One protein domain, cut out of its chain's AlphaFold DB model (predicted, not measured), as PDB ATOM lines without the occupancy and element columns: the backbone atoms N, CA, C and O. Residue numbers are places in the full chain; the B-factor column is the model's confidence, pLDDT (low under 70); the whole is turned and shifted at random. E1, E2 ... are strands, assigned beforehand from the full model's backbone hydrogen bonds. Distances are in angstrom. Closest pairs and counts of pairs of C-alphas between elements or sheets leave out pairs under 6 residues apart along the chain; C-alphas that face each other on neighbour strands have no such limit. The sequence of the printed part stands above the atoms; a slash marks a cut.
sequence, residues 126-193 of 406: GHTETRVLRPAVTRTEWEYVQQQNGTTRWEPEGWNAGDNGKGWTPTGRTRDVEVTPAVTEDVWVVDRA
ATOM      1  N   GLY A 126      -1.050  -5.868 -13.346       91.94
ATOM      2  CA  GLY A 126      -1.663  -5.444 -12.098       91.94
ATOM      3  C   GLY A 126      -2.202  -4.029 -12.196       91.94
ATOM      4  O   GLY A 126      -2.152  -3.394 -13.258       91.94
ATOM      5  N   HIS A 127      -2.695  -3.541 -11.069       94.12
ATOM      6  CA  HIS A 127      -3.160  -2.175 -10.914       94.12
ATOM      7  C   HIS A 127      -2.764  -1.618  -9.546       94.12
ATOM      8  O   HIS A 127      -2.426  -2.348  -8.614       94.12
ATOM      9  N   THR A 128      -2.789  -0.292  -9.437       95.06
ATOM     10  CA  THR A 128      -2.532   0.407  -8.180       95.06
ATOM     11  C   THR A 128      -3.846   0.609  -7.436       95.06
ATOM     12  O   THR A 128      -4.753   1.257  -7.958       95.06
ATOM     13  N   GLU A 129      -3.935   0.096  -6.213       93.06
ATOM     14  CA  GLU A 129      -5.016   0.407  -5.277       93.06
ATOM     15  C   GLU A 129      -4.523   1.383  -4.203       93.06
ATOM     16  O   GLU A 129      -3.466   1.183  -3.599       93.06
ATOM     17  N   THR A 130      -5.305   2.426  -3.916       91.69
ATOM     18  CA  THR A 130      -5.022   3.335  -2.798       91.69
ATOM     19  C   THR A 130      -5.660   2.795  -1.524       91.69
ATOM     20  O   THR A 130      -6.884   2.740  -1.384       91.69
ATOM     21  N   ARG A 131      -4.826   2.427  -0.553       89.06
ATOM     22  CA  ARG A 131      -5.255   1.906   0.744       89.06
ATOM     23  C   ARG A 131      -5.176   2.989   1.812       89.06
ATOM     24  O   ARG A 131      -4.129   3.592   2.038       89.06
ATOM     25  N   VAL A 132      -6.276   3.205   2.529       88.31
ATOM     26  CA  VAL A 132      -6.296   4.097   3.698       88.31
ATOM     27  C   VAL A 132      -5.693   3.361   4.897       88.31
ATOM     28  O   VAL A 132      -6.288   2.418   5.415       88.31
ATOM     29  N   LEU A 133      -4.512   3.793   5.346       88.94
ATOM     30  CA  LEU A 133      -3.839   3.248   6.531       88.94
ATOM     31  C   LEU A 133      -4.397   3.838   7.822       88.94
ATOM     32  O   LEU A 133      -4.551   3.140   8.823       88.94
ATOM     33  N   ARG A 134      -4.680   5.143   7.805       88.31
ATOM     34  CA  ARG A 134      -5.327   5.860   8.905       88.31
ATOM     35  C   ARG A 134      -6.355   6.827   8.324       88.31
ATOM     36  O   ARG A 134      -5.976   7.617   7.458       88.31
ATOM     37  N   PRO A 135      -7.625   6.770   8.761       85.62
ATOM     38  CA  PRO A 135      -8.651   7.673   8.261       85.62
ATOM     39  C   PRO A 135      -8.335   9.117   8.662       85.62
ATOM     40  O   PRO A 135      -7.659   9.355   9.666       85.62
ATOM     41  N   ALA A 136      -8.837  10.070   7.879       88.94
ATOM     42  CA  ALA A 136      -8.750  11.478   8.229       88.94
ATOM     43  C   ALA A 136      -9.468  11.731   9.562       88.94
ATOM     44  O   ALA A 136     -10.535  11.170   9.824       88.94
ATOM     45  N   VAL A 137      -8.882  12.586  10.398       87.75
ATOM     46  CA  VAL A 137      -9.532  13.069  11.617       87.75
ATOM     47  C   VAL A 137     -10.136  14.424  11.302       87.75
ATOM     48  O   VAL A 137      -9.414  15.389  11.041       87.75
ATOM     49  N   THR A 138     -11.459  14.504  11.334       89.75
ATOM     50  CA  THR A 138     -12.199  15.752  11.168       89.75
ATOM     51  C   THR A 138     -12.635  16.294  12.524       89.75
ATOM     52  O   THR A 138     -12.883  15.546  13.472       89.75
ATOM     53  N   ARG A 139     -12.707  17.620  12.633       87.56
ATOM     54  CA  ARG A 139     -13.294  18.324  13.772       87.56
ATOM     55  C   ARG A 139     -14.371  19.255  13.258       87.56
ATOM     56  O   ARG A 139     -14.109  20.089  12.394       87.56
ATOM     57  N   THR A 140     -15.547  19.142  13.846       90.06
ATOM     58  CA  THR A 140     -16.647  20.060  13.587       90.06
ATOM     59  C   THR A 140     -16.397  21.376  14.320       90.06
ATOM     60  O   THR A 140     -16.238  21.413  15.542       90.06
ATOM     61  N   GLU A 141     -16.343  22.467  13.568       93.44
ATOM     62  CA  GLU A 141     -16.296  23.833  14.076       93.44
ATOM     63  C   GLU A 141     -17.672  24.481  13.937       93.44
ATOM     64  O   GLU A 141     -18.399  24.239  12.974       93.44
ATOM     65  N   TRP A 142     -18.005  25.336  14.892       92.31
ATOM     66  CA  TRP A 142     -19.220  26.129  14.954       92.31
ATOM     67  C   TRP A 142     -18.899  27.585  14.641       92.31
ATOM     68  O   TRP A 142     -17.882  28.122  15.085       92.31
ATOM     69  N   GLU A 143     -19.765  28.243  13.879       93.69
ATOM     70  CA  GLU A 143     -19.644  29.673  13.635       93.69
ATOM     71  C   GLU A 143     -20.219  30.451  14.822       93.69
ATOM     72  O   GLU A 143     -21.348  30.235  15.268       93.69
ATOM     73  N   TYR A 144     -19.437  31.401  15.314       90.25
ATOM     74  CA  TYR A 144     -19.802  32.344  16.356       90.25
ATOM     75  C   TYR A 144     -19.806  33.756  15.786       90.25
ATOM     76  O   TYR A 144     -18.914  34.111  15.021       90.25
ATOM     77  N   VAL A 145     -20.761  34.584  16.210       91.75
ATOM     78  CA  VAL A 145     -20.849  36.007  15.856       91.75
ATOM     79  C   VAL A 145     -20.590  36.892  17.075       91.75
ATOM     80  O   VAL A 145     -21.091  36.619  18.170       91.75
ATOM     81  N   GLN A 146     -19.801  37.953  16.904       90.44
ATOM     82  CA  GLN A 146     -19.522  38.925  17.956       90.44
ATOM     83  C   GLN A 146     -20.687  39.904  18.095       90.44
ATOM     84  O   GLN A 146     -21.022  40.629  17.162       90.44
ATOM     85  N   GLN A 147     -21.263  39.994  19.289       88.25
ATOM     86  CA  GLN A 147     -22.439  40.819  19.570       88.25
ATOM     87  C   GLN A 147     -22.199  42.324  19.356       88.25
ATOM     88  O   GLN A 147     -23.145  43.054  19.080       88.25
ATOM     89  N   GLN A 148     -20.953  42.799  19.478       88.00
ATOM     90  CA  GLN A 148     -20.628  44.229  19.378       88.00
ATOM     91  C   GLN A 148     -20.446  44.738  17.941       88.00
ATOM     92  O   GLN A 148     -20.742  45.899  17.683       88.00
ATOM     93  N   ASN A 149     -19.937  43.915  17.015       87.38
ATOM     94  CA  ASN A 149     -19.575  44.370  15.663       87.38
ATOM     95  C   ASN A 149     -20.039  43.433  14.529       87.38
ATOM     96  O   ASN A 149     -19.817  43.751  13.365       87.38
ATOM     97  N   GLY A 150     -20.664  42.292  14.842       88.44
ATOM     98  CA  GLY A 150     -21.181  41.342  13.854       88.44
ATOM     99  C   GLY A 150     -20.132  40.464  13.160       88.44
ATOM    100  O   GLY A 150     -20.491  39.714  12.257       88.44
ATOM    101  N   THR A 151     -18.856  40.520  13.557       90.38
ATOM    102  CA  THR A 151     -17.793  39.683  12.966       90.38
ATOM    103  C   THR A 151     -18.039  38.211  13.281       90.38
ATOM    104  O   THR A 151     -18.401  37.892  14.415       90.38
ATOM    105  N   THR A 152     -17.817  37.311  12.318       90.50
ATOM    106  CA  THR A 152     -17.935  35.862  12.533       90.50
ATOM    107  C   THR A 152     -16.576  35.168  12.632       90.50
ATOM    108  O   THR A 152     -15.585  35.614  12.053       90.50
ATOM    109  N   ARG A 153     -16.517  34.078  13.403       90.69
ATOM    110  CA  ARG A 153     -15.347  33.193  13.528       90.69
ATOM    111  C   ARG A 153     -15.780  31.748  13.739       90.69
ATOM    112  O   ARG A 153     -16.846  31.512  14.297       90.69
ATOM    113  N   TRP A 154     -14.956  30.807  13.300       92.50
ATOM    114  CA  TRP A 154     -15.218  29.371  13.392       92.50
ATOM    115  C   TRP A 154     -14.339  28.750  14.461       92.50
ATOM    116  O   TRP A 154     -13.122  28.898  14.403       92.50
ATOM    117  N   GLU A 155     -14.955  28.096  15.437       90.00
ATOM    118  CA  GLU A 155     -14.268  27.592  16.626       90.00
ATOM    119  C   GLU A 155     -14.894  26.268  17.088       90.00
ATOM    120  O   GLU A 155     -16.016  25.954  16.689       90.00
ATOM    121  N   PRO A 156     -14.216  25.467  17.926       88.88
ATOM    122  CA  PRO A 156     -14.796  24.244  18.472       88.88
ATOM    123  C   PRO A 156     -16.089  24.501  19.254       88.88
ATOM    124  O   PRO A 156     -16.292  25.577  19.824       88.88
ATOM    125  N   GLU A 157     -16.944  23.482  19.330       87.06
ATOM    126  CA  GLU A 157     -18.169  23.554  20.125       87.06
ATOM    127  C   GLU A 157     -17.877  23.940  21.582       87.06
ATOM    128  O   GLU A 157     -16.952  23.426  22.212       87.06
ATOM    129  N   GLY A 158     -18.672  24.862  22.123       82.56
ATOM    130  CA  GLY A 158     -18.544  25.324  23.504       82.56
ATOM    131  C   GLY A 158     -17.374  26.279  23.755       82.56
ATOM    132  O   GLY A 158     -17.171  26.688  24.895       82.56
ATOM    133  N   TRP A 159     -16.633  26.700  22.726       87.69
ATOM    134  CA  TRP A 159     -15.508  27.621  22.901       87.69
ATOM    135  C   TRP A 159     -15.912  28.996  23.462       87.69
ATOM    136  O   TRP A 159     -15.131  29.659  24.147       87.69
ATOM    137  N   ASN A 160     -17.158  29.420  23.238       82.62
ATOM    138  CA  ASN A 160     -17.687  30.639  23.840       82.62
ATOM    139  C   ASN A 160     -18.016  30.508  25.349       82.62
ATOM    140  O   ASN A 160     -18.522  31.462  25.943       82.62
ATOM    141  N   ALA A 161     -17.740  29.363  25.982       74.31
ATOM    142  CA  ALA A 161     -17.837  29.191  27.428       74.31
ATOM    143  C   ALA A 161     -16.554  29.691  28.128       74.31
ATOM    144  O   ALA A 161     -15.440  29.315  27.773       74.31
ATOM    145  N   GLY A 162     -16.706  30.537  29.152       70.25
ATOM    146  CA  GLY A 162     -15.585  31.096  29.923       70.25
ATOM    147  C   GLY A 162     -15.005  32.396  29.350       70.25
ATOM    148  O   GLY A 162     -15.697  33.165  28.679       70.25
ATOM    149  N   ASP A 163     -13.735  32.686  29.653       67.56
ATOM    150  CA  ASP A 163     -13.115  33.988  29.353       67.56
ATOM    151  C   ASP A 163     -12.868  34.249  27.855       67.56
ATOM    152  O   ASP A 163     -12.867  35.406  27.437       67.56
ATOM    153  N   ASN A 164     -12.763  33.204  27.028       70.50
ATOM    154  CA  ASN A 164     -12.524  33.319  25.578       70.50
ATOM    155  C   ASN A 164     -13.779  33.707  24.765       70.50
ATOM    156  O   ASN A 164     -13.683  34.109  23.599       70.50
ATOM    157  N   GLY A 165     -14.961  33.601  25.378       70.06
ATOM    158  CA  GLY A 165     -16.257  33.702  24.709       70.06
ATOM    159  C   GLY A 165     -17.086  34.946  24.998       70.06
ATOM    160  O   GLY A 165     -18.183  35.084  24.451       70.06
ATOM    161  N   LYS A 166     -16.607  35.856  25.855       77.81
ATOM    162  CA  LYS A 166     -17.381  37.039  26.259       77.81
ATOM    163  C   LYS A 166     -17.755  37.880  25.033       77.81
ATOM    164  O   LYS A 166     -16.891  38.367  24.308       77.81
ATOM    165  N   GLY A 167     -19.061  38.036  24.812       84.69
ATOM    166  CA  GLY A 167     -19.621  38.785  23.685       84.69
ATOM    167  C   GLY A 167     -19.766  37.996  22.380       84.69
ATOM    168  O   GLY A 167     -19.995  38.624  21.352       84.69
ATOM    169  N   TRP A 168     -19.651  36.663  22.392       91.25
ATOM    170  CA  TRP A 168     -19.824  35.815  21.206       91.25
ATOM    171  C   TRP A 168     -20.990  34.834  21.364       91.25
ATOM    172  O   TRP A 168     -21.156  34.198  22.406       91.25
ATOM    173  N   THR A 169     -21.816  34.702  20.326       87.75
ATOM    174  CA  THR A 169     -23.001  33.823  20.317       87.75
ATOM    175  C   THR A 169     -22.943  32.879  19.117       87.75
ATOM    176  O   THR A 169     -22.584  33.336  18.031       87.75
ATOM    177  N   PRO A 170     -23.243  31.577  19.278       88.00
ATOM    178  CA  PRO A 170     -23.257  30.645  18.153       88.00
ATOM    179  C   PRO A 170     -24.348  31.032  17.148       88.00
ATOM    180  O   PRO A 170     -25.456  31.394  17.544       88.00
ATOM    181  N   THR A 171     -24.048  30.937  15.852       89.50
ATOM    182  CA  THR A 171     -25.022  31.184  14.770       89.50
ATOM    183  C   THR A 171     -25.830  29.933  14.414       89.50
ATOM    184  O   THR A 171     -26.858  30.034  13.747       89.50
ATOM    185  N   GLY A 172     -25.372  28.755  14.851       88.12
ATOM    186  CA  GLY A 172     -25.950  27.448  14.521       88.12
ATOM    187  C   GLY A 172     -25.391  26.818  13.242       88.12
ATOM    188  O   GLY A 172     -25.773  25.701  12.903       88.12
ATOM    189  N   ARG A 173     -24.483  27.498  12.530       90.12
ATOM    190  CA  ARG A 173     -23.773  26.913  11.388       90.12
ATOM    191  C   ARG A 173     -22.572  26.105  11.865       90.12
ATOM    192  O   ARG A 173     -21.824  26.564  12.726       90.12
ATOM    193  N   THR A 174     -22.378  24.936  11.263       92.06
ATOM    194  CA  THR A 174     -21.220  24.064  11.482       92.06
ATOM    195  C   THR A 174     -20.449  23.844  10.181       92.06
ATOM    196  O   THR A 174     -21.003  23.970   9.085       92.06
ATOM    197  N   ARG A 175     -19.158  23.533  10.294       90.00
ATOM    198  CA  ARG A 175     -18.321  23.028   9.200       90.00
ATOM    199  C   ARG A 175     -17.379  21.965   9.743       90.00
ATOM    200  O   ARG A 175     -16.858  22.126  10.843       90.00
ATOM    201  N   ASP A 176     -17.116  20.928   8.966       89.38
ATOM    202  CA  ASP A 176     -16.070  19.970   9.306       89.38
ATOM    203  C   ASP A 176     -14.755  20.436   8.695       89.38
ATOM    204  O   ASP A 176     -14.658  20.680   7.492       89.38
ATOM    205  N   VAL A 177     -13.743  20.586   9.543       89.44
ATOM    206  CA  VAL A 177     -12.381  20.877   9.113       89.44
ATOM    207  C   VAL A 177     -11.551  19.625   9.327       89.44
ATOM    208  O   VAL A 177     -11.568  19.021  10.402       89.44
ATOM    209  N   GLU A 178     -10.825  19.220   8.294       87.19
ATOM    210  CA  GLU A 178      -9.835  18.162   8.409       87.19
ATOM    211  C   GLU A 178      -8.690  18.648   9.304       87.19
ATOM    212  O   GLU A 178      -7.968  19.587   8.972       87.19
ATOM    213  N   VAL A 179      -8.555  18.032  10.477       85.38
ATOM    214  CA  VAL A 179      -7.491  18.348  11.440       85.38
ATOM    215  C   VAL A 179      -6.234  17.560  11.109       85.38
ATOM    216  O   VAL A 179      -5.117  18.020  11.337       85.38
ATOM    217  N   THR A 180      -6.397  16.344  10.595       87.19
ATOM    218  CA  THR A 180      -5.290  15.500  10.152       87.19
ATOM    219  C   THR A 180      -5.723  14.731   8.908       87.19
ATOM    220  O   THR A 180      -6.726  14.015   8.994       87.19
ATOM    221  N   PRO A 181      -4.996  14.854   7.780       86.31
ATOM    222  CA  PRO A 181      -5.334  14.151   6.550       86.31
ATOM    223  C   PRO A 181      -5.272  12.643   6.732       86.31
ATOM    224  O   PRO A 181      -4.522  12.124   7.567       86.31
ATOM    225  N   ALA A 182      -6.052  11.935   5.916       86.62
ATOM    226  CA  ALA A 182      -5.920  10.493   5.814       86.62
ATOM    227  C   ALA A 182      -4.491  10.150   5.381       86.62
ATOM    228  O   ALA A 182      -3.928  10.765   4.476       86.62
ATOM    229  N   VAL A 183      -3.905   9.150   6.029       89.62
ATOM    230  CA  VAL A 183      -2.629   8.594   5.585       89.62
ATOM    231  C   VAL A 183      -2.958   7.438   4.663       89.62
ATOM    232  O   VAL A 183      -3.501   6.427   5.113       89.62
ATOM    233  N   THR A 184      -2.662   7.612   3.383       91.31
ATOM    234  CA  THR A 184      -2.863   6.606   2.342       91.31
ATOM    235  C   THR A 184      -1.527   6.079   1.842       91.31
ATOM    236  O   THR A 184      -0.526   6.796   1.851       91.31
ATOM    237  N   GLU A 185      -1.520   4.832   1.392       92.81
ATOM    238  CA  GLU A 185      -0.430   4.258   0.609       92.81
ATOM    239  C   GLU A 185      -0.990   3.690  -0.693       92.81
ATOM    240  O   GLU A 185      -2.107   3.169  -0.720       92.81
ATOM    241  N   ASP A 186      -0.211   3.792  -1.761       92.62
ATOM    242  CA  ASP A 186      -0.520   3.140  -3.024       92.62
ATOM    243  C   ASP A 186       0.144   1.763  -3.030       92.62
ATOM    244  O   ASP A 186       1.365   1.646  -2.895       92.62
ATOM    245  N   VAL A 187      -0.667   0.714  -3.162       93.44
ATOM    246  CA  VAL A 187      -0.211  -0.676  -3.203       93.44
ATOM    247  C   VAL A 187      -0.423  -1.216  -4.609       93.44
ATOM    248  O   VAL A 187      -1.508  -1.100  -5.176       93.44
ATOM    249  N   TRP A 188       0.619  -1.821  -5.176       92.25
ATOM    250  CA  TRP A 188       0.504  -2.560  -6.428       92.25
ATOM    251  C   TRP A 188      -0.103  -3.936  -6.163       92.25
ATOM    252  O   TRP A 188       0.482  -4.752  -5.445       92.25
ATOM    253  N   VAL A 189      -1.274  -4.188  -6.737       92.25
ATOM    254  CA  VAL A 189      -1.972  -5.469  -6.653       92.25
ATOM    255  C   VAL A 189      -1.765  -6.218  -7.960       92.25
ATOM    256  O   VAL A 189      -2.049  -5.714  -9.047       92.25
ATOM    257  N   VAL A 190      -1.245  -7.438  -7.848       93.62
ATOM    258  CA  VAL A 190      -0.970  -8.297  -8.998       93.62
ATOM    259  C   VAL A 190      -2.237  -9.050  -9.389       93.62
ATOM    260  O   VAL A 190      -2.655  -9.971  -8.689       93.62
ATOM    261  N   ASP A 191      -2.811  -8.700 -10.538       91.75
ATOM    262  CA  ASP A 191      -3.976  -9.391 -11.106       91.75
ATOM    263  C   ASP A 191      -3.574 -10.687 -11.819       91.75
ATOM    264  O   ASP A 191      -4.308 -11.678 -11.838       91.75
ATOM    265  N   ARG A 192      -2.387 -10.687 -12.435       91.31
ATOM    266  CA  ARG A 192      -1.798 -11.839 -13.113       91.31
ATOM    267  C   ARG A 192      -0.286 -11.820 -12.950       91.31
ATOM    268  O   ARG A 192       0.383 -10.916 -13.446       91.31
ATOM    269  N   ALA A 193       0.241 -12.864 -12.317       90.56
ATOM    270  CA  ALA A 193       1.677 -13.052 -12.169       90.56
ATOM    271  C   ALA A 193       2.377 -13.178 -13.532       90.56
ATOM    272  O   ALA A 193       1.805 -13.693 -14.499       90.56
TER     273      ALA A 193
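What this domain is: This is residues 126 to 193 of the 406 residues of an uncharacterized protein of Nocardioides sp. SLBN-35 (UniProt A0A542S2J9). This is a long, thin, twisted ribbon of two antiparallel strand runs: the chain goes out along E1 and E2 and returns beside them along E4 and E5. At the far end E3 folds back beside E2 as a third strand, and the long loop of residues 157 to 167 leads from it to E4. The printed part has 68 residues, with no named helix and five named strands, E1 to E5 in order along the chain; its class is all strand. One sheet has the order E3, E2, E4 and the other pairs E1 with E5, both antiparallel. The whole is an extended rod, with a radius of gyration of the C-alphas of 20.5 A and spans of 69 by 19 by 14 A.

How they stand to each other: Begin with E1, residues 126 to 134, and find its antiparallel neighbour E5, residues 183 to 192, at an angle of 152 degrees between their directions. The C-alphas of Gly 126 and Val 190 face each other at 4.3 A, and N 129 and O 187 are within hydrogen-bond range at 2.9 A. E1 runs on into E2, residues 137 to 146, across a break of 2 residues, at 54 degrees. Beside E2 look for E4, residues 168 to 180, antiparallel at 155 degrees; C-alphas 144 and 170 face each other at 4.2 A, and N 141 and O 175 are 2.8 A apart, within hydrogen-bond range. E4 bends by 91 degrees at residue 172, and runs on into E5 across a break of 2 residues, at 43 degrees. E2 forms a hairpin with E3, residues 152 to 156, antiparallel at 141 degrees; N 144 and O 153 are within hydrogen-bond range at 2.8 A. E3 and E4 are edge strands of this strongly twisted sheet, and only just apart, at 8.2 A. E1 and E4 are apart, as are E2 and E5.

Where its parts are: Find C-alpha 126 at (-1.663, -5.444, -12.098), where E1 begins; it spans 24.1 A. E2 begins at C-alpha 137, at (-9.532, 13.069, 11.617), and spans 28.4 A. E3 spans 13.4 A, E4 27.3 A and E5 27.7 A, the last ending at C-alpha 192, at (-1.798, -11.839, -13.113).

The domain as a whole: The C-alphas farthest apart are those of Gln 148 and Ala 193, at 69.1 A, while those of Gly 126 and Ala 193, first and last printed, are 8.3 A apart. The printed part has no cut. The link from E3 to E4, 11 residues, is long; the other three are tight. Mean pLDDT of the printed part is 88.1, and Asp 163 is the one printed residue under 70.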